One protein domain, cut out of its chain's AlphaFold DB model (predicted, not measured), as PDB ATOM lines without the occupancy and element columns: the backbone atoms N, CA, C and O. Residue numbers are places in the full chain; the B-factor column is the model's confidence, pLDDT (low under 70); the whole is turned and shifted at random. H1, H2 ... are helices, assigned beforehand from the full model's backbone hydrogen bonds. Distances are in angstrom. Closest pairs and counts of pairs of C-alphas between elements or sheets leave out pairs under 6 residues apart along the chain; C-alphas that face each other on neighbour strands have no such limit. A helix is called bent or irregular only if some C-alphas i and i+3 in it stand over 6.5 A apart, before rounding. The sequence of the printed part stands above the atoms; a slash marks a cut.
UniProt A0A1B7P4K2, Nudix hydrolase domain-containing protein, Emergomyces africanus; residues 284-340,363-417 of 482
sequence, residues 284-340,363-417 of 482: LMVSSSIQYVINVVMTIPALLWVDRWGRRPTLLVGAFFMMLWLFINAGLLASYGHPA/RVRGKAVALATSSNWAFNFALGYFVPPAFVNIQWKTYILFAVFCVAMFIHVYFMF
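What this domain is: This is residues 284 to 340 and 363 to 417 of the 482 residues of the protein "Nudix hydrolase domain-containing protein" of Emergomyces africanus (UniProt A0A1B7P4K2). Two long helices, H2 and H4, lie side by side running opposite ways, and the other two splay from them: H1 folds back beside H2, and H3 beside H4. Seen along their length, the four make an open C in the order H1, H2, H4, H3, with H1 and H3 as its two ends and no named helix between them; the tail after H2, residues 337 to 340, runs into the opening. Residues 284 to 301 of H1 and 363 to 385, mostly H3, stand free. The printed part has 112 residues with four named helices, H1 to H4 in that order along the chain, and no named strand; the class is all helix. The whole is loose, with a radius of gyration of the C-alphas of 17.2 A, and elongated, spanning 53 by 31 by 30 A.

How they stand to each other: Start with H1, residues 284 to 309, which touches no helix. It is close to but not clearly touching H2, residues 311 to 336; their closest C-alphas, those of Val 306 and Thr 314, are 7.4 A apart. They run opposite ways at a shallow tilt of 26 degrees. Next look at Met 323 and Ala 403, the closest C-alphas of H2 and H4, residues 397 to 416, at 5.0 A. These helices touch with 31 pairs of C-alphas within 8 A and run opposite ways at a shallow tilt of 19 degrees. H3, residues 365 to 393, forms a helical hairpin with H4, opposite ways at a shallow tilt of 25 degrees. They only just touch, with 3 pairs of C-alphas within 8 A, the closest being Ala 390 and Thr 398 at 6.1 A; H3 touches H4 with residues 387 to 391 alone. H1 is apart from H3 and H4, and H2 is apart from H3. Each O i to N i+4 pair is within hydrogen-bond range in H2 and H4, against 19 of 22 in H1 and 23 of 25 in H3.

Where its parts are: Find C-alpha 284 at (-28.333, 16.767, 3.964); from there H1 runs 35.3 A to Trp 309, with a kink of 41 degrees near residue 303. It is irregular, C-alphas 304 and 307 being 7.2 A apart. H2 runs 37.3 A from C-alpha 311 at (-10.991, -12.950, -0.230). H3, 40.9 A, has a kink of 29 degrees near residue 387 and is only just irregular, C-alphas 385 and 388 being 6.7 A apart. H4 runs 28.7 A to C-alpha 416 at (-5.944, -16.293, 11.464).

The domain as a whole: The C-alphas farthest apart, those of His 338 and Arg 363, are 54.2 A apart. Residues 341 to 362 are not printed; C-alphas 340 and 363 across this cut are 52.7 A apart. The links H1 to H2 and H3 to H4 are tight. Mean pLDDT of the printed part is 71.2; 40 residues are under 70, among them 284 to 289, 329 to 340 and 363 to 376.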
ATOM      1  N   LEU A 284     -27.929  18.090   3.474       46.00
ATOM      2  CA  LEU A 284     -28.333  16.767   3.964       46.00
ATOM      3  C   LEU A 284     -28.835  15.841   2.841       46.00
ATOM      4  O   LEU A 284     -28.471  14.660   2.817       46.00
ATOM      5  N   MET A 285     -29.612  16.357   1.880       48.41
ATOM      6  CA  MET A 285     -30.103  15.580   0.729       48.41
ATOM      7  C   MET A 285     -28.992  15.291  -0.290       48.41
ATOM      8  O   MET A 285     -28.857  14.157  -0.756       48.41
ATOM      9  N   VAL A 286     -28.141  16.274  -0.582       54.03
ATOM     10  CA  VAL A 286     -26.943  16.122  -1.419       54.03
ATOM     11  C   VAL A 286     -25.936  15.186  -0.745       54.03
ATOM     12  O   VAL A 286     -25.447  14.272  -1.398       54.03
ATOM     13  N   SER A 287     -25.684  15.299   0.567       45.44
ATOM     14  CA  SER A 287     -24.780  14.361   1.262       45.44
ATOM     15  C   SER A 287     -25.295  12.918   1.223       45.44
ATOM     16  O   SER A 287     -24.517  11.992   0.991       45.44
ATOM     17  N   SER A 288     -26.599  12.708   1.430       51.66
ATOM     18  CA  SER A 288     -27.192  11.366   1.416       51.66
ATOM     19  C   SER A 288     -27.210  10.773   0.004       51.66
ATOM     20  O   SER A 288     -26.849   9.614  -0.192       51.66
ATOM     21  N   SER A 289     -27.570  11.568  -1.006       60.28
ATOM     22  CA  SER A 289     -27.584  11.123  -2.405       60.28
ATOM     23  C   SER A 289     -26.182  10.817  -2.939       60.28
ATOM     24  O   SER A 289     -26.006   9.782  -3.582       60.28
ATOM     25  N   ILE A 290     -25.169  11.628  -2.604       70.56
ATOM     26  CA  ILE A 290     -23.765  11.348  -2.943       70.56
ATOM     27  C   ILE A 290     -23.336   9.995  -2.366       70.56
ATOM     28  O   ILE A 290     -22.748   9.191  -3.087       70.56
ATOM     29  N   GLN A 291     -23.680   9.697  -1.110       58.44
ATOM     30  CA  GLN A 291     -23.358   8.413  -0.483       58.44
ATOM     31  C   GLN A 291     -23.978   7.225  -1.237       58.44
ATOM     32  O   GLN A 291     -23.302   6.222  -1.470       58.44
ATOM     33  N   TYR A 292     -25.243   7.321  -1.664       71.19
ATOM     34  CA  TYR A 292     -25.883   6.256  -2.447       71.19
ATOM     35  C   TYR A 292     -25.258   6.092  -3.834       71.19
ATOM     36  O   TYR A 292     -25.032   4.961  -4.265       71.19
ATOM     37  N   VAL A 293     -24.922   7.193  -4.511       80.06
ATOM     38  CA  VAL A 293     -24.241   7.151  -5.812       80.06
ATOM     39  C   VAL A 293     -22.857   6.516  -5.675       80.06
ATOM     40  O   VAL A 293     -22.530   5.610  -6.440       80.06
ATOM     41  N   ILE A 294     -22.072   6.913  -4.665       79.69
ATOM     42  CA  ILE A 294     -20.765   6.309  -4.374       79.69
ATOM     43  C   ILE A 294     -20.923   4.815  -4.089       79.69
ATOM     44  O   ILE A 294     -20.171   4.019  -4.642       79.69
ATOM     45  N   ASN A 295     -21.916   4.412  -3.290       73.19
ATOM     46  CA  ASN A 295     -22.164   3.000  -2.999       73.19
ATOM     47  C   ASN A 295     -22.455   2.192  -4.269       73.19
ATOM     48  O   ASN A 295     -21.879   1.120  -4.452       73.19
ATOM     49  N   VAL A 296     -23.293   2.699  -5.176       79.38
ATOM     50  CA  VAL A 296     -23.586   2.022  -6.451       79.38
ATOM     51  C   VAL A 296     -22.332   1.934  -7.321       79.38
ATOM     52  O   VAL A 296     -21.988   0.850  -7.795       79.38
ATOM     53  N   VAL A 297     -21.609   3.045  -7.483       84.94
ATOM     54  CA  VAL A 297     -20.389   3.106  -8.302       84.94
ATOM     55  C   VAL A 297     -19.300   2.190  -7.748       84.94
ATOM     56  O   VAL A 297     -18.664   1.489  -8.526       84.94
ATOM     57  N   MET A 298     -19.116   2.128  -6.427       77.50
ATOM     58  CA  MET A 298     -18.117   1.267  -5.782       77.50
ATOM     59  C   MET A 298     -18.507  -0.215  -5.768       77.50
ATOM     60  O   MET A 298     -17.633  -1.082  -5.714       77.50
ATOM     61  N   THR A 299     -19.799  -0.532  -5.874       78.69
ATOM     62  CA  THR A 299     -20.264  -1.924  -5.951       78.69
ATOM     63  C   THR A 299     -19.912  -2.565  -7.297       78.69
ATOM     64  O   THR A 299     -19.611  -3.756  -7.344       78.69
ATOM     65  N   ILE A 300     -19.881  -1.795  -8.393       80.75
ATOM     66  CA  ILE A 300     -19.584  -2.320  -9.738       80.75
ATOM     67  C   ILE A 300     -18.164  -2.921  -9.815       80.75
ATOM     68  O   ILE A 300     -18.044  -4.089 -10.190       80.75
ATOM     69  N   PRO A 301     -17.085  -2.215  -9.415       79.75
ATOM     70  CA  PRO A 301     -15.754  -2.804  -9.339       79.75
ATOM     71  C   PRO A 301     -15.676  -4.004  -8.397       79.75
ATOM     72  O   PRO A 301     -15.043  -5.004  -8.736       79.75
ATOM     73  N   ALA A 302     -16.332  -3.935  -7.235       73.31
ATOM     74  CA  ALA A 302     -16.333  -5.046  -6.293       73.31
ATOM     75  C   ALA A 302     -16.903  -6.314  -6.946       73.31
ATOM     76  O   ALA A 302     -16.248  -7.346  -6.911       73.31
ATOM     77  N   LEU A 303     -18.049  -6.236  -7.629       72.75
ATOM     78  CA  LEU A 303     -18.649  -7.388  -8.312       72.75
ATOM     79  C   LEU A 303     -17.775  -7.946  -9.446       72.75
ATOM     80  O   LEU A 303     -17.722  -9.157  -9.631       72.75
ATOM     81  N   LEU A 304     -17.087  -7.086 -10.202       76.75
ATOM     82  CA  LEU A 304     -16.280  -7.516 -11.351       76.75
ATOM     83  C   LEU A 304     -14.912  -8.100 -10.964       76.75
ATOM     84  O   LEU A 304     -14.372  -8.933 -11.699       76.75
ATOM     85  N   TRP A 305     -14.326  -7.652  -9.850       74.25
ATOM     86  CA  TRP A 305     -12.951  -8.001  -9.468       74.25
ATOM     87  C   TRP A 305     -12.816  -8.806  -8.169       74.25
ATOM     88  O   TRP A 305     -11.752  -9.399  -7.974       74.25
ATOM     89  N   VAL A 306     -13.853  -8.915  -7.323       68.19
ATOM     90  CA  VAL A 306     -13.811  -9.723  -6.079       68.19
ATOM     91  C   VAL A 306     -13.380 -11.157  -6.350       68.19
ATOM     92  O   VAL A 306     -12.532 -11.692  -5.632       68.19
ATOM     93  N   ASP A 307     -13.896 -11.750  -7.425       65.69
ATOM     94  CA  ASP A 307     -13.577 -13.128  -7.778       65.69
ATOM     95  C   ASP A 307     -12.139 -13.287  -8.286       65.69
ATOM     96  O   ASP A 307     -11.632 -14.397  -8.299       65.69
ATOM     97  N   ARG A 308     -11.443 -12.207  -8.670       68.25
ATOM     98  CA  ARG A 308     -10.048 -12.264  -9.148       68.25
ATOM     99  C   ARG A 308      -9.015 -11.930  -8.080       68.25
ATOM    100  O   ARG A 308      -7.907 -12.455  -8.136       68.25
ATOM    101  N   TRP A 309      -9.336 -11.040  -7.146       70.00
ATOM    102  CA  TRP A 309      -8.370 -10.556  -6.153       70.00
ATOM    103  C   TRP A 309      -8.180 -11.509  -4.977       70.00
ATOM    104  O   TRP A 309      -7.128 -11.484  -4.346       70.00
ATOM    105  N   GLY A 310      -9.146 -12.388  -4.715       68.31
ATOM    106  CA  GLY A 310      -9.122 -13.259  -3.546       68.31
ATOM    107  C   GLY A 310      -9.741 -12.591  -2.319       68.31
ATOM    108  O   GLY A 310      -9.875 -11.366  -2.225       68.31
ATOM    109  N   ARG A 311     -10.171 -13.411  -1.360       73.88
ATOM    110  CA  ARG A 311     -10.991 -12.950  -0.230       73.88
ATOM    111  C   ARG A 311     -10.143 -12.298   0.856       73.88
ATOM    112  O   ARG A 311     -10.562 -11.305   1.450       73.88
ATOM    113  N   ARG A 312      -8.930 -12.805   1.088       76.94
ATOM    114  CA  ARG A 312      -8.005 -12.305   2.114       76.94
ATOM    115  C   ARG A 312      -7.461 -10.898   1.815       76.94
ATOM    116  O   ARG A 312      -7.570 -10.049   2.700       76.94
ATOM    117  N   PRO A 313      -6.904 -10.590   0.624       77.69
ATOM    118  CA  PRO A 313      -6.410  -9.241   0.338       77.69
ATOM    119  C   PRO A 313      -7.545  -8.214   0.299       77.69
ATOM    120  O   PRO A 313      -7.350  -7.102   0.774       77.69
ATOM    121  N   THR A 314      -8.745  -8.593  -0.152       78.69
ATOM    122  CA  THR A 314      -9.922  -7.708  -0.137       78.69
ATOM    123  C   THR A 314     -10.301  -7.289   1.290       78.69
ATOM    124  O   THR A 314     -10.509  -6.104   1.551       78.69
ATOM    125  N   LEU A 315     -10.315  -8.234   2.240       79.25
ATOM    126  CA  LEU A 315     -10.590  -7.941   3.653       79.25
ATOM    127  C   LEU A 315      -9.490  -7.091   4.307       79.25
ATOM    128  O   LEU A 315      -9.801  -6.173   5.064       79.25
ATOM    129  N   LEU A 316      -8.215  -7.362   4.007       81.06
ATOM    130  CA  LEU A 316      -7.088  -6.605   4.564       81.06
ATOM    131  C   LEU A 316      -7.037  -5.167   4.036       81.06
ATOM    132  O   LEU A 316      -6.869  -4.236   4.821       81.06
ATOM    133  N   VAL A 317      -7.217  -4.977   2.727       84.12
ATOM    134  CA  VAL A 317      -7.247  -3.649   2.096       84.12
ATOM    135  C   VAL A 317      -8.439  -2.840   2.611       84.12
ATOM    136  O   VAL A 317      -8.272  -1.682   2.992       84.12
ATOM    137  N   GLY A 318      -9.622  -3.459   2.703       79.81
ATOM    138  CA  GLY A 318     -10.815  -2.818   3.258       79.81
ATOM    139  C   GLY A 318     -10.636  -2.393   4.718       79.81
ATOM    140  O   GLY A 318     -10.885  -1.236   5.054       79.81
ATOM    141  N   ALA A 319     -10.143  -3.291   5.578       79.00
ATOM    142  CA  ALA A 319      -9.898  -2.990   6.989       79.00
ATOM    143  C   ALA A 319      -8.851  -1.877   7.175       79.00
ATOM    144  O   ALA A 319      -9.037  -0.996   8.015       79.00
ATOM    145  N   PHE A 320      -7.787  -1.872   6.364       86.25
ATOM    146  CA  PHE A 320      -6.756  -0.835   6.397       86.25
ATOM    147  C   PHE A 320      -7.308   0.550   6.035       86.25
ATOM    148  O   PHE A 320      -7.114   1.502   6.792       86.25
ATOM    149  N   PHE A 321      -8.027   0.672   4.914       84.12
ATOM    150  CA  PHE A 321      -8.594   1.958   4.495       84.12
ATOM    151  C   PHE A 321      -9.692   2.447   5.441       84.12
ATOM    152  O   PHE A 321      -9.760   3.640   5.733       84.12
ATOM    153  N   MET A 322     -10.517   1.542   5.973       80.88
ATOM    154  CA  MET A 322     -11.547   1.892   6.952       80.88
ATOM    155  C   MET A 322     -10.933   2.423   8.253       80.88
ATOM    156  O   MET A 322     -11.350   3.468   8.749       80.88
ATOM    157  N   MET A 323      -9.887   1.769   8.764       82.06
ATOM    158  CA  MET A 323      -9.121   2.246   9.918       82.06
ATOM    159  C   MET A 323      -8.481   3.617   9.654       82.06
ATOM    160  O   MET A 323      -8.607   4.521  10.480       82.06
ATOM    161  N   LEU A 324      -7.813   3.784   8.506       85.06
ATOM    162  CA  LEU A 324      -7.163   5.038   8.118       85.06
ATOM    163  C   LEU A 324      -8.163   6.203   8.104       85.06
ATOM    164  O   LEU A 324      -7.904   7.249   8.701       85.06
ATOM    165  N   TRP A 325      -9.332   6.009   7.486       81.25
ATOM    166  CA  TRP A 325     -10.355   7.049   7.419       81.25
ATOM    167  C   TRP A 325     -11.011   7.347   8.764       81.25
ATOM    168  O   TRP A 325     -11.339   8.503   9.022       81.25
ATOM    169  N   LEU A 326     -11.163   6.363   9.653       78.19
ATOM    170  CA  LEU A 326     -11.670   6.611  11.005       78.19
ATOM    171  C   LEU A 326     -10.690   7.440  11.846       78.19
ATOM    172  O   LEU A 326     -11.124   8.354  12.545       78.19
ATOM    173  N   PHE A 327      -9.380   7.195  11.733       80.31
ATOM    174  CA  PHE A 327      -8.372   8.029  12.395       80.31
ATOM    175  C   PHE A 327      -8.334   9.457  11.842       80.31
ATOM    176  O   PHE A 327      -8.222  10.406  12.616       80.31
ATOM    177  N   ILE A 328      -8.471   9.623  10.523       74.81
ATOM    178  CA  ILE A 328      -8.520  10.949   9.892       74.81
ATOM    179  C   ILE A 328      -9.774  11.713  10.328       74.81
ATOM    180  O   ILE A 328      -9.661  12.869  10.729       74.81
ATOM    181  N   ASN A 329     -10.946  11.070  10.341       65.81
ATOM    182  CA  ASN A 329     -12.172  11.678  10.866       65.81
ATOM    183  C   ASN A 329     -12.007  12.086  12.335       65.81
ATOM    184  O   ASN A 329     -12.309  13.224  12.684       65.81
ATOM    185  N   ALA A 330     -11.458  11.208  13.182       69.94
ATOM    186  CA  ALA A 330     -11.185  11.533  14.579       69.94
ATOM    187  C   ALA A 330     -10.266  12.758  14.725       69.94
ATOM    188  O   ALA A 330     -10.554  13.638  15.531       69.94
ATOM    189  N   GLY A 331      -9.189  12.840  13.934       64.69
ATOM    190  CA  GLY A 331      -8.251  13.967  13.957       64.69
ATOM    191  C   GLY A 331      -8.869  15.282  13.473       64.69
ATOM    192  O   GLY A 331      -8.649  16.328  14.087       64.69
ATOM    193  N   LEU A 332      -9.682  15.234  12.414       65.44
ATOM    194  CA  LEU A 332     -10.406  16.398  11.898       65.44
ATOM    195  C   LEU A 332     -11.442  16.908  12.905       65.44
ATOM    196  O   LEU A 332     -11.459  18.098  13.207       65.44
ATOM    197  N   LEU A 333     -12.252  16.017  13.482       61.41
ATOM    198  CA  LEU A 333     -13.246  16.364  14.504       61.41
ATOM    199  C   LEU A 333     -12.608  16.804  15.830       61.41
ATOM    200  O   LEU A 333     -13.187  17.625  16.527       61.41
ATOM    201  N   ALA A 334     -11.415  16.319  16.177       61.59
ATOM    202  CA  ALA A 334     -10.677  16.817  17.337       61.59
ATOM    203  C   ALA A 334     -10.129  18.238  17.125       61.59
ATOM    204  O   ALA A 334     -10.055  19.013  18.075       61.59
ATOM    205  N   SER A 335      -9.733  18.571  15.892       56.50
ATOM    206  CA  SER A 335      -9.102  19.857  15.563       56.50
ATOM    207  C   SER A 335     -10.118  20.953  15.229       56.50
ATOM    208  O   SER A 335      -9.877  22.119  15.524       56.50
ATOM    209  N   TYR A 336     -11.244  20.582  14.614       50.09
ATOM    210  CA  TYR A 336     -12.239  21.512  14.066       50.09
ATOM    211  C   TYR A 336     -13.675  21.234  14.535       50.09
ATOM    212  O   TYR A 336     -14.599  21.940  14.135       50.09
ATOM    213  N   GLY A 337     -13.902  20.193  15.341       48.41
ATOM    214  CA  GLY A 337     -15.238  19.823  15.800       48.41
ATOM    215  C   GLY A 337     -15.665  20.623  17.026       48.41
ATOM    216  O   GLY A 337     -15.000  20.609  18.059       48.41
ATOM    217  N   HIS A 338     -16.822  21.273  16.926       45.47
ATOM    218  CA  HIS A 338     -17.515  21.869  18.063       45.47
ATOM    219  C   HIS A 338     -18.738  21.014  18.427       45.47
ATOM    220  O   HIS A 338     -19.402  20.509  17.516       45.47
ATOM    221  N   PRO A 339     -19.054  20.832  19.723       47.75
ATOM    222  CA  PRO A 339     -20.277  20.156  20.142       47.75
ATOM    223  C   PRO A 339     -21.491  20.849  19.523       47.75
ATOM    224  O   PRO A 339     -21.630  22.068  19.639       47.75
ATOM    225  N   ALA A 340     -22.371  20.086  18.875       43.66
ATOM    226  CA  ALA A 340     -23.687  20.604  18.538       43.66
ATOM    227  C   ALA A 340     -24.436  20.891  19.860       43.66
ATOM    228  O   ALA A 340     -24.385  20.044  20.755       43.66
ATOM    229  N   ARG A 363     -24.031 -30.371   7.113       52.47
ATOM    230  CA  ARG A 363     -23.882 -31.067   8.430       52.47
ATOM    231  C   ARG A 363     -23.493 -30.217   9.647       52.47
ATOM    232  O   ARG A 363     -23.901 -30.533  10.758       52.47
ATOM    233  N   VAL A 364     -22.771 -29.114   9.453       51.78
ATOM    234  CA  VAL A 364     -22.343 -28.203  10.551       51.78
ATOM    235  C   VAL A 364     -22.729 -26.743  10.294       51.78
ATOM    236  O   VAL A 364     -22.714 -25.903  11.195       51.78
ATOM    237  N   ARG A 365     -23.164 -26.456   9.063       46.06
ATOM    238  CA  ARG A 365     -23.533 -25.127   8.582       46.06
ATOM    239  C   ARG A 365     -24.700 -24.514   9.337       46.06
ATOM    240  O   ARG A 365     -24.665 -23.320   9.580       46.06
ATOM    241  N   GLY A 366     -25.700 -25.297   9.746       50.91
ATOM    242  CA  GLY A 366     -26.845 -24.761  10.489       50.91
ATOM    243  C   GLY A 366     -26.421 -24.057  11.781       50.91
ATOM    244  O   GLY A 366     -26.850 -22.938  12.039       50.91
ATOM    245  N   LYS A 367     -25.504 -24.667  12.546       53.00
ATOM    246  CA  LYS A 367     -24.988 -24.103  13.804       53.00
ATOM    247  C   LYS A 367     -24.044 -22.925  13.563       53.00
ATOM    248  O   LYS A 367     -24.171 -21.911  14.237       53.00
ATOM    249  N   ALA A 368     -23.148 -23.033  12.581       52.34
ATOM    250  CA  ALA A 368     -22.219 -21.956  12.239       52.34
ATOM    251  C   ALA A 368     -22.940 -20.718  11.673       52.34
ATOM    252  O   ALA A 368     -22.651 -19.598  12.076       52.34
ATOM    253  N   VAL A 369     -23.925 -20.915  10.791       53.62
ATOM    254  CA  VAL A 369     -24.741 -19.834  10.214       53.62
ATOM    255  C   VAL A 369     -25.654 -19.221  11.269       53.62
ATOM    256  O   VAL A 369     -25.745 -17.999  11.331       53.62
ATOM    257  N   ALA A 370     -26.292 -20.027  12.125       63.09
ATOM    258  CA  ALA A 370     -27.098 -19.501  13.222       63.09
ATOM    259  C   ALA A 370     -26.249 -18.667  14.192       63.09
ATOM    260  O   ALA A 370     -26.673 -17.577  14.555       63.09
ATOM    261  N   LEU A 371     -25.039 -19.128  14.540       67.12
ATOM    262  CA  LEU A 371     -24.112 -18.401  15.415       67.12
ATOM    263  C   LEU A 371     -23.590 -17.111  14.771       67.12
ATOM    264  O   LEU A 371     -23.539 -16.078  15.430       67.12
ATOM    265  N   ALA A 372     -23.224 -17.144  13.488       60.72
ATOM    266  CA  ALA A 372     -22.809 -15.950  12.757       60.72
ATOM    267  C   ALA A 372     -23.955 -14.928  12.667       60.72
ATOM    268  O   ALA A 372     -23.749 -13.737  12.888       60.72
ATOM    269  N   THR A 373     -25.175 -15.402  12.406       63.22
ATOM    270  CA  THR A 373     -26.368 -14.556  12.300       63.22
ATOM    271  C   THR A 373     -26.738 -13.957  13.655       63.22
ATOM    272  O   THR A 373     -26.936 -12.749  13.744       63.22
ATOM    273  N   SER A 374     -26.784 -14.756  14.725       63.44
ATOM    274  CA  SER A 374     -27.085 -14.264  16.072       63.44
ATOM    275  C   SER A 374     -26.007 -13.317  16.595       63.44
ATOM    276  O   SER A 374     -26.350 -12.299  17.189       63.44
ATOM    277  N   SER A 375     -24.727 -13.584  16.309       64.69
ATOM    278  CA  SER A 375     -23.625 -12.669  16.634       64.69
ATOM    279  C   SER A 375     -23.784 -11.345  15.892       64.69
ATOM    280  O   SER A 375     -23.701 -10.291  16.510       64.69
ATOM    281  N   ASN A 376     -24.090 -11.380  14.590       67.81
ATOM    282  CA  ASN A 376     -24.347 -10.170  13.812       67.81
ATOM    283  C   ASN A 376     -25.498  -9.340  14.408       67.81
ATOM    284  O   ASN A 376     -25.358  -8.135  14.585       67.81
ATOM    285  N   TRP A 377     -26.618  -9.967  14.778       72.81
ATOM    286  CA  TRP A 377     -27.737  -9.266  15.419       72.81
ATOM    287  C   TRP A 377     -27.392  -8.721  16.807       72.81
ATOM    288  O   TRP A 377     -27.758  -7.590  17.119       72.81
ATOM    289  N   ALA A 378     -26.651  -9.478  17.617       74.19
ATOM    290  CA  ALA A 378     -26.207  -9.036  18.936       74.19
ATOM    291  C   ALA A 378     -25.259  -7.830  18.846       74.19
ATOM    292  O   ALA A 378     -25.436  -6.857  19.577       74.19
ATOM    293  N   PHE A 379     -24.296  -7.851  17.920       73.81
ATOM    294  CA  PHE A 379     -23.391  -6.723  17.699       73.81
ATOM    295  C   PHE A 379     -24.106  -5.520  17.084       73.81
ATOM    296  O   PHE A 379     -23.853  -4.403  17.517       73.81
ATOM    297  N   ASN A 380     -25.046  -5.718  16.155       71.25
ATOM    298  CA  ASN A 380     -25.854  -4.615  15.626       71.25
ATOM    299  C   ASN A 380     -26.721  -3.963  16.713       71.25
ATOM    300  O   ASN A 380     -26.818  -2.740  16.755       71.25
ATOM    301  N   PHE A 381     -27.294  -4.748  17.630       75.00
ATOM    302  CA  PHE A 381     -28.006  -4.217  18.795       75.00
ATOM    303  C   PHE A 381     -27.068  -3.450  19.736       75.00
ATOM    304  O   PHE A 381     -27.375  -2.330  20.135       75.00
ATOM    305  N   ALA A 382     -25.901  -4.021  20.052       74.75
ATOM    306  CA  ALA A 382     -24.909  -3.370  20.903       74.75
ATOM    307  C   ALA A 382     -24.421  -2.045  20.300       74.75
ATOM    308  O   ALA A 382     -24.325  -1.053  21.016       74.75
ATOM    309  N   LEU A 383     -24.170  -2.000  18.988       73.75
ATOM    310  CA  LEU A 383     -23.806  -0.777  18.272       73.75
ATOM    311  C   LEU A 383     -24.952   0.237  18.277       73.75
ATOM    312  O   LEU A 383     -24.721   1.396  18.605       73.75
ATOM    313  N   GLY A 384     -26.184  -0.191  17.988       71.12
ATOM    314  CA  GLY A 384     -27.359   0.683  18.022       71.12
ATOM    315  C   GLY A 384     -27.614   1.297  19.401       71.12
ATOM    316  O   GLY A 384     -28.019   2.451  19.490       71.12
ATOM    317  N   TYR A 385     -27.315   0.561  20.473       76.50
ATOM    318  CA  TYR A 385     -27.441   1.052  21.844       76.50
ATOM    319  C   TYR A 385     -26.255   1.926  22.285       76.50
ATOM    320  O   TYR A 385     -26.443   2.919  22.979       76.50
ATOM    321  N   PHE A 386     -25.028   1.571  21.896       81.50
ATOM    322  CA  PHE A 386     -23.805   2.248  22.342       81.50
ATOM    323  C   PHE A 386     -23.515   3.545  21.581       81.50
ATOM    324  O   PHE A 386     -23.078   4.527  22.181       81.50
ATOM    325  N   VAL A 387     -23.723   3.556  20.263       77.44
ATOM    326  CA  VAL A 387     -23.276   4.644  19.383       77.44
ATOM    327  C   VAL A 387     -23.937   5.992  19.716       77.44
ATOM    328  O   VAL A 387     -23.196   6.970  19.839       77.44
ATOM    329  N   PRO A 388     -25.269   6.096  19.916       73.44
ATOM    330  CA  PRO A 388     -25.893   7.392  20.190       73.44
ATOM    331  C   PRO A 388     -25.425   8.025  21.517       73.44
ATOM    332  O   PRO A 388     -24.962   9.167  21.487       73.44
ATOM    333  N   PRO A 389     -25.413   7.308  22.665       70.94
ATOM    334  CA  PRO A 389     -24.857   7.848  23.909       70.94
ATOM    335  C   PRO A 389     -23.356   8.157  23.834       70.94
ATOM    336  O   PRO A 389     -22.881   9.078  24.501       70.94
ATOM    337  N   ALA A 390     -22.587   7.406  23.039       71.69
ATOM    338  CA  ALA A 390     -21.162   7.664  22.855       71.69
ATOM    339  C   ALA A 390     -20.913   9.011  22.157       71.69
ATOM    340  O   ALA A 390     -20.061   9.785  22.595       71.69
ATOM    341  N   PHE A 391     -21.699   9.354  21.135       69.00
ATOM    342  CA  PHE A 391     -21.572  10.651  20.472       69.00
ATOM    343  C   PHE A 391     -21.894  11.839  21.386       69.00
ATOM    344  O   PHE A 391     -21.253  12.879  21.250       69.00
ATOM    345  N   VAL A 392     -22.799  11.672  22.353       67.75
ATOM    346  CA  VAL A 392     -23.114  12.710  23.348       67.75
ATOM    347  C   VAL A 392     -21.994  12.845  24.384       67.75
ATOM    348  O   VAL A 392     -21.498  13.942  24.625       67.75
ATOM    349  N   ASN A 393     -21.550  11.729  24.968       71.31
ATOM    350  CA  ASN A 393     -20.645  11.751  26.123       71.31
ATOM    351  C   ASN A 393     -19.161  11.876  25.754       71.31
ATOM    352  O   ASN A 393     -18.398  12.556  26.439       71.31
ATOM    353  N   ILE A 394     -18.723  11.167  24.709       76.06
ATOM    354  CA  ILE A 394     -17.303  11.051  24.333       76.06
ATOM    355  C   ILE A 394     -16.998  11.644  22.948       76.06
ATOM    356  O   ILE A 394     -15.824  11.760  22.584       76.06
ATOM    357  N   GLN A 395     -18.027  12.071  22.204       75.44
ATOM    358  CA  GLN A 395     -17.931  12.854  20.968       75.44
ATOM    359  C   GLN A 395     -16.966  12.229  19.945       75.44
ATOM    360  O   GLN A 395     -17.132  11.071  19.552       75.44
ATOM    361  N   TRP A 396     -15.933  12.968  19.524       69.12
ATOM    362  CA  TRP A 396     -14.948  12.552  18.521       69.12
ATOM    363  C   TRP A 396     -14.139  11.313  18.935       69.12
ATOM    364  O   TRP A 396     -13.673  10.564  18.074       69.12
ATOM    365  N   LYS A 397     -14.014  11.035  20.242       76.75
ATOM    366  CA  LYS A 397     -13.301   9.851  20.750       76.75
ATOM    367  C   LYS A 397     -14.011   8.542  20.385       76.75
ATOM    368  O   LYS A 397     -13.362   7.499  20.348       76.75
ATOM    369  N   THR A 398     -15.301   8.593  20.041       80.06
ATOM    370  CA  THR A 398     -16.062   7.448  19.512       80.06
ATOM    371  C   THR A 398     -15.400   6.865  18.260       80.06
ATOM    372  O   THR A 398     -15.290   5.648  18.122       80.06
ATOM    373  N   TYR A 399     -14.872   7.718  17.376       75.75
ATOM    374  CA  TYR A 399     -14.193   7.274  16.155       75.75
ATOM    375  C   TYR A 399     -12.862   6.566  16.440       75.75
ATOM    376  O   TYR A 399     -12.530   5.608  15.748       75.75
ATOM    377  N   ILE A 400     -12.128   6.973  17.485       81.81
ATOM    378  CA  ILE A 400     -10.892   6.292  17.911       81.81
ATOM    379  C   ILE A 400     -11.199   4.880  18.400       81.81
ATOM    380  O   ILE A 400     -10.484   3.943  18.055       81.81
ATOM    381  N   LEU A 401     -12.270   4.716  19.176       83.69
ATOM    382  CA  LEU A 401     -12.684   3.409  19.682       83.69
ATOM    383  C   LEU A 401     -12.969   2.437  18.527       83.69
ATOM    384  O   LEU A 401     -12.444   1.324  18.522       83.69
ATOM    385  N   PHE A 402     -13.703   2.876  17.500       82.06
ATOM    386  CA  PHE A 402     -13.924   2.065  16.299       82.06
ATOM    387  C   PHE A 402     -12.645   1.823  15.493       82.06
ATOM    388  O   PHE A 402     -12.417   0.700  15.047       82.06
ATOM    389  N   ALA A 403     -11.774   2.827  15.364       81.88
ATOM    390  CA  ALA A 403     -10.498   2.671  14.674       81.88
ATOM    391  C   ALA A 403      -9.619   1.590  15.330       81.88
ATOM    392  O   ALA A 403      -9.051   0.755  14.628       81.88
ATOM    393  N   VAL A 404      -9.563   1.534  16.667       87.81
ATOM    394  CA  VAL A 404      -8.824   0.497  17.412       87.81
ATOM    395  C   VAL A 404      -9.419  -0.898  17.187       87.81
ATOM    396  O   VAL A 404      -8.668  -1.856  17.001       87.81
ATOM    397  N   PHE A 405     -10.748  -1.034  17.131       86.06
ATOM    398  CA  PHE A 405     -11.368  -2.314  16.768       86.06
ATOM    399  C   PHE A 405     -11.043  -2.733  15.327       86.06
ATOM    400  O   PHE A 405     -10.779  -3.912  15.087       86.06
ATOM    401  N   CYS A 406     -10.967  -1.790  14.382       83.06
ATOM    402  CA  CYS A 406     -10.505  -2.073  13.022       83.06
ATOM    403  C   CYS A 406      -9.024  -2.498  12.980       83.06
ATOM    404  O   CYS A 406      -8.689  -3.415  12.231       83.06
ATOM    405  N   VAL A 407      -8.148  -1.913  13.812       87.12
ATOM    406  CA  VAL A 407      -6.747  -2.368  13.975       87.12
ATOM    407  C   VAL A 407      -6.716  -3.819  14.462       87.12
ATOM    408  O   VAL A 407      -6.025  -4.659  13.886       87.12
ATOM    409  N   ALA A 408      -7.486  -4.129  15.509       87.94
ATOM    410  CA  ALA A 408      -7.561  -5.478  16.065       87.94
ATOM    411  C   ALA A 408      -8.083  -6.485  15.027       87.94
ATOM    412  O   ALA A 408      -7.522  -7.574  14.891       87.94
ATOM    413  N   MET A 409      -9.095  -6.103  14.241       82.50
ATOM    414  CA  MET A 409      -9.603  -6.904  13.127       82.50
ATOM    415  C   MET A 409      -8.529  -7.134  12.057       82.50
ATOM    416  O   MET A 409      -8.357  -8.267  11.616       82.50
ATOM    417  N   PHE A 410      -7.789  -6.099  11.652       85.06
ATOM    418  CA  PHE A 410      -6.719  -6.225  10.658       85.06
ATOM    419  C   PHE A 410      -5.650  -7.230  11.109       85.06
ATOM    420  O   PHE A 410      -5.285  -8.130  10.352       85.06
ATOM    421  N   ILE A 411      -5.205  -7.131  12.368       86.31
ATOM    422  CA  ILE A 411      -4.254  -8.073  12.976       86.31
ATOM    423  C   ILE A 411      -4.841  -9.492  12.981       86.31
ATOM    424  O   ILE A 411      -4.190 -10.440  12.543       86.31
ATOM    425  N   HIS A 412      -6.090  -9.643  13.423       81.12
ATOM    426  CA  HIS A 412      -6.762 -10.938  13.498       81.12
ATOM    427  C   HIS A 412      -6.897 -11.610  12.121       81.12
ATOM    428  O   HIS A 412      -6.540 -12.778  11.966       81.12
ATOM    429  N   VAL A 413      -7.328 -10.867  11.096       79.88
ATOM    430  CA  VAL A 413      -7.444 -11.360   9.712       79.88
ATOM    431  C   VAL A 413      -6.077 -11.728   9.140       79.88
ATOM    432  O   VAL A 413      -5.938 -12.764   8.491       79.88
ATOM    433  N   TYR A 414      -5.048 -10.922   9.406       80.62
ATOM    434  CA  TYR A 414      -3.707 -11.174   8.889       80.62
ATOM    435  C   TYR A 414      -3.140 -12.525   9.351       80.62
ATOM    436  O   TYR A 414      -2.558 -13.247   8.531       80.62
ATOM    437  N   PHE A 415      -3.342 -12.868  10.631       78.94
ATOM    438  CA  PHE A 415      -2.791 -14.075  11.253       78.94
ATOM    439  C   PHE A 415      -3.701 -15.309  11.167       78.94
ATOM    440  O   PHE A 415      -3.175 -16.412  11.020       78.94
ATOM    441  N   MET A 416      -5.027 -15.157  11.259       72.56
ATOM    442  CA  MET A 416      -5.944 -16.293  11.464       72.56
ATOM    443  C   MET A 416      -6.776 -16.685  10.241       72.56
ATOM    444  O   MET A 416      -7.331 -17.780  10.233       72.56
ATOM    445  N   PHE A 417      -6.868 -15.844   9.204       72.69
ATOM    446  CA  PHE A 417      -7.728 -16.115   8.046       72.69
ATOM    447  C   PHE A 417      -6.907 -16.527   6.814       72.69
ATOM    448  O   PHE A 417      -6.332 -15.657   6.148       72.69
TER     449      PHE A 417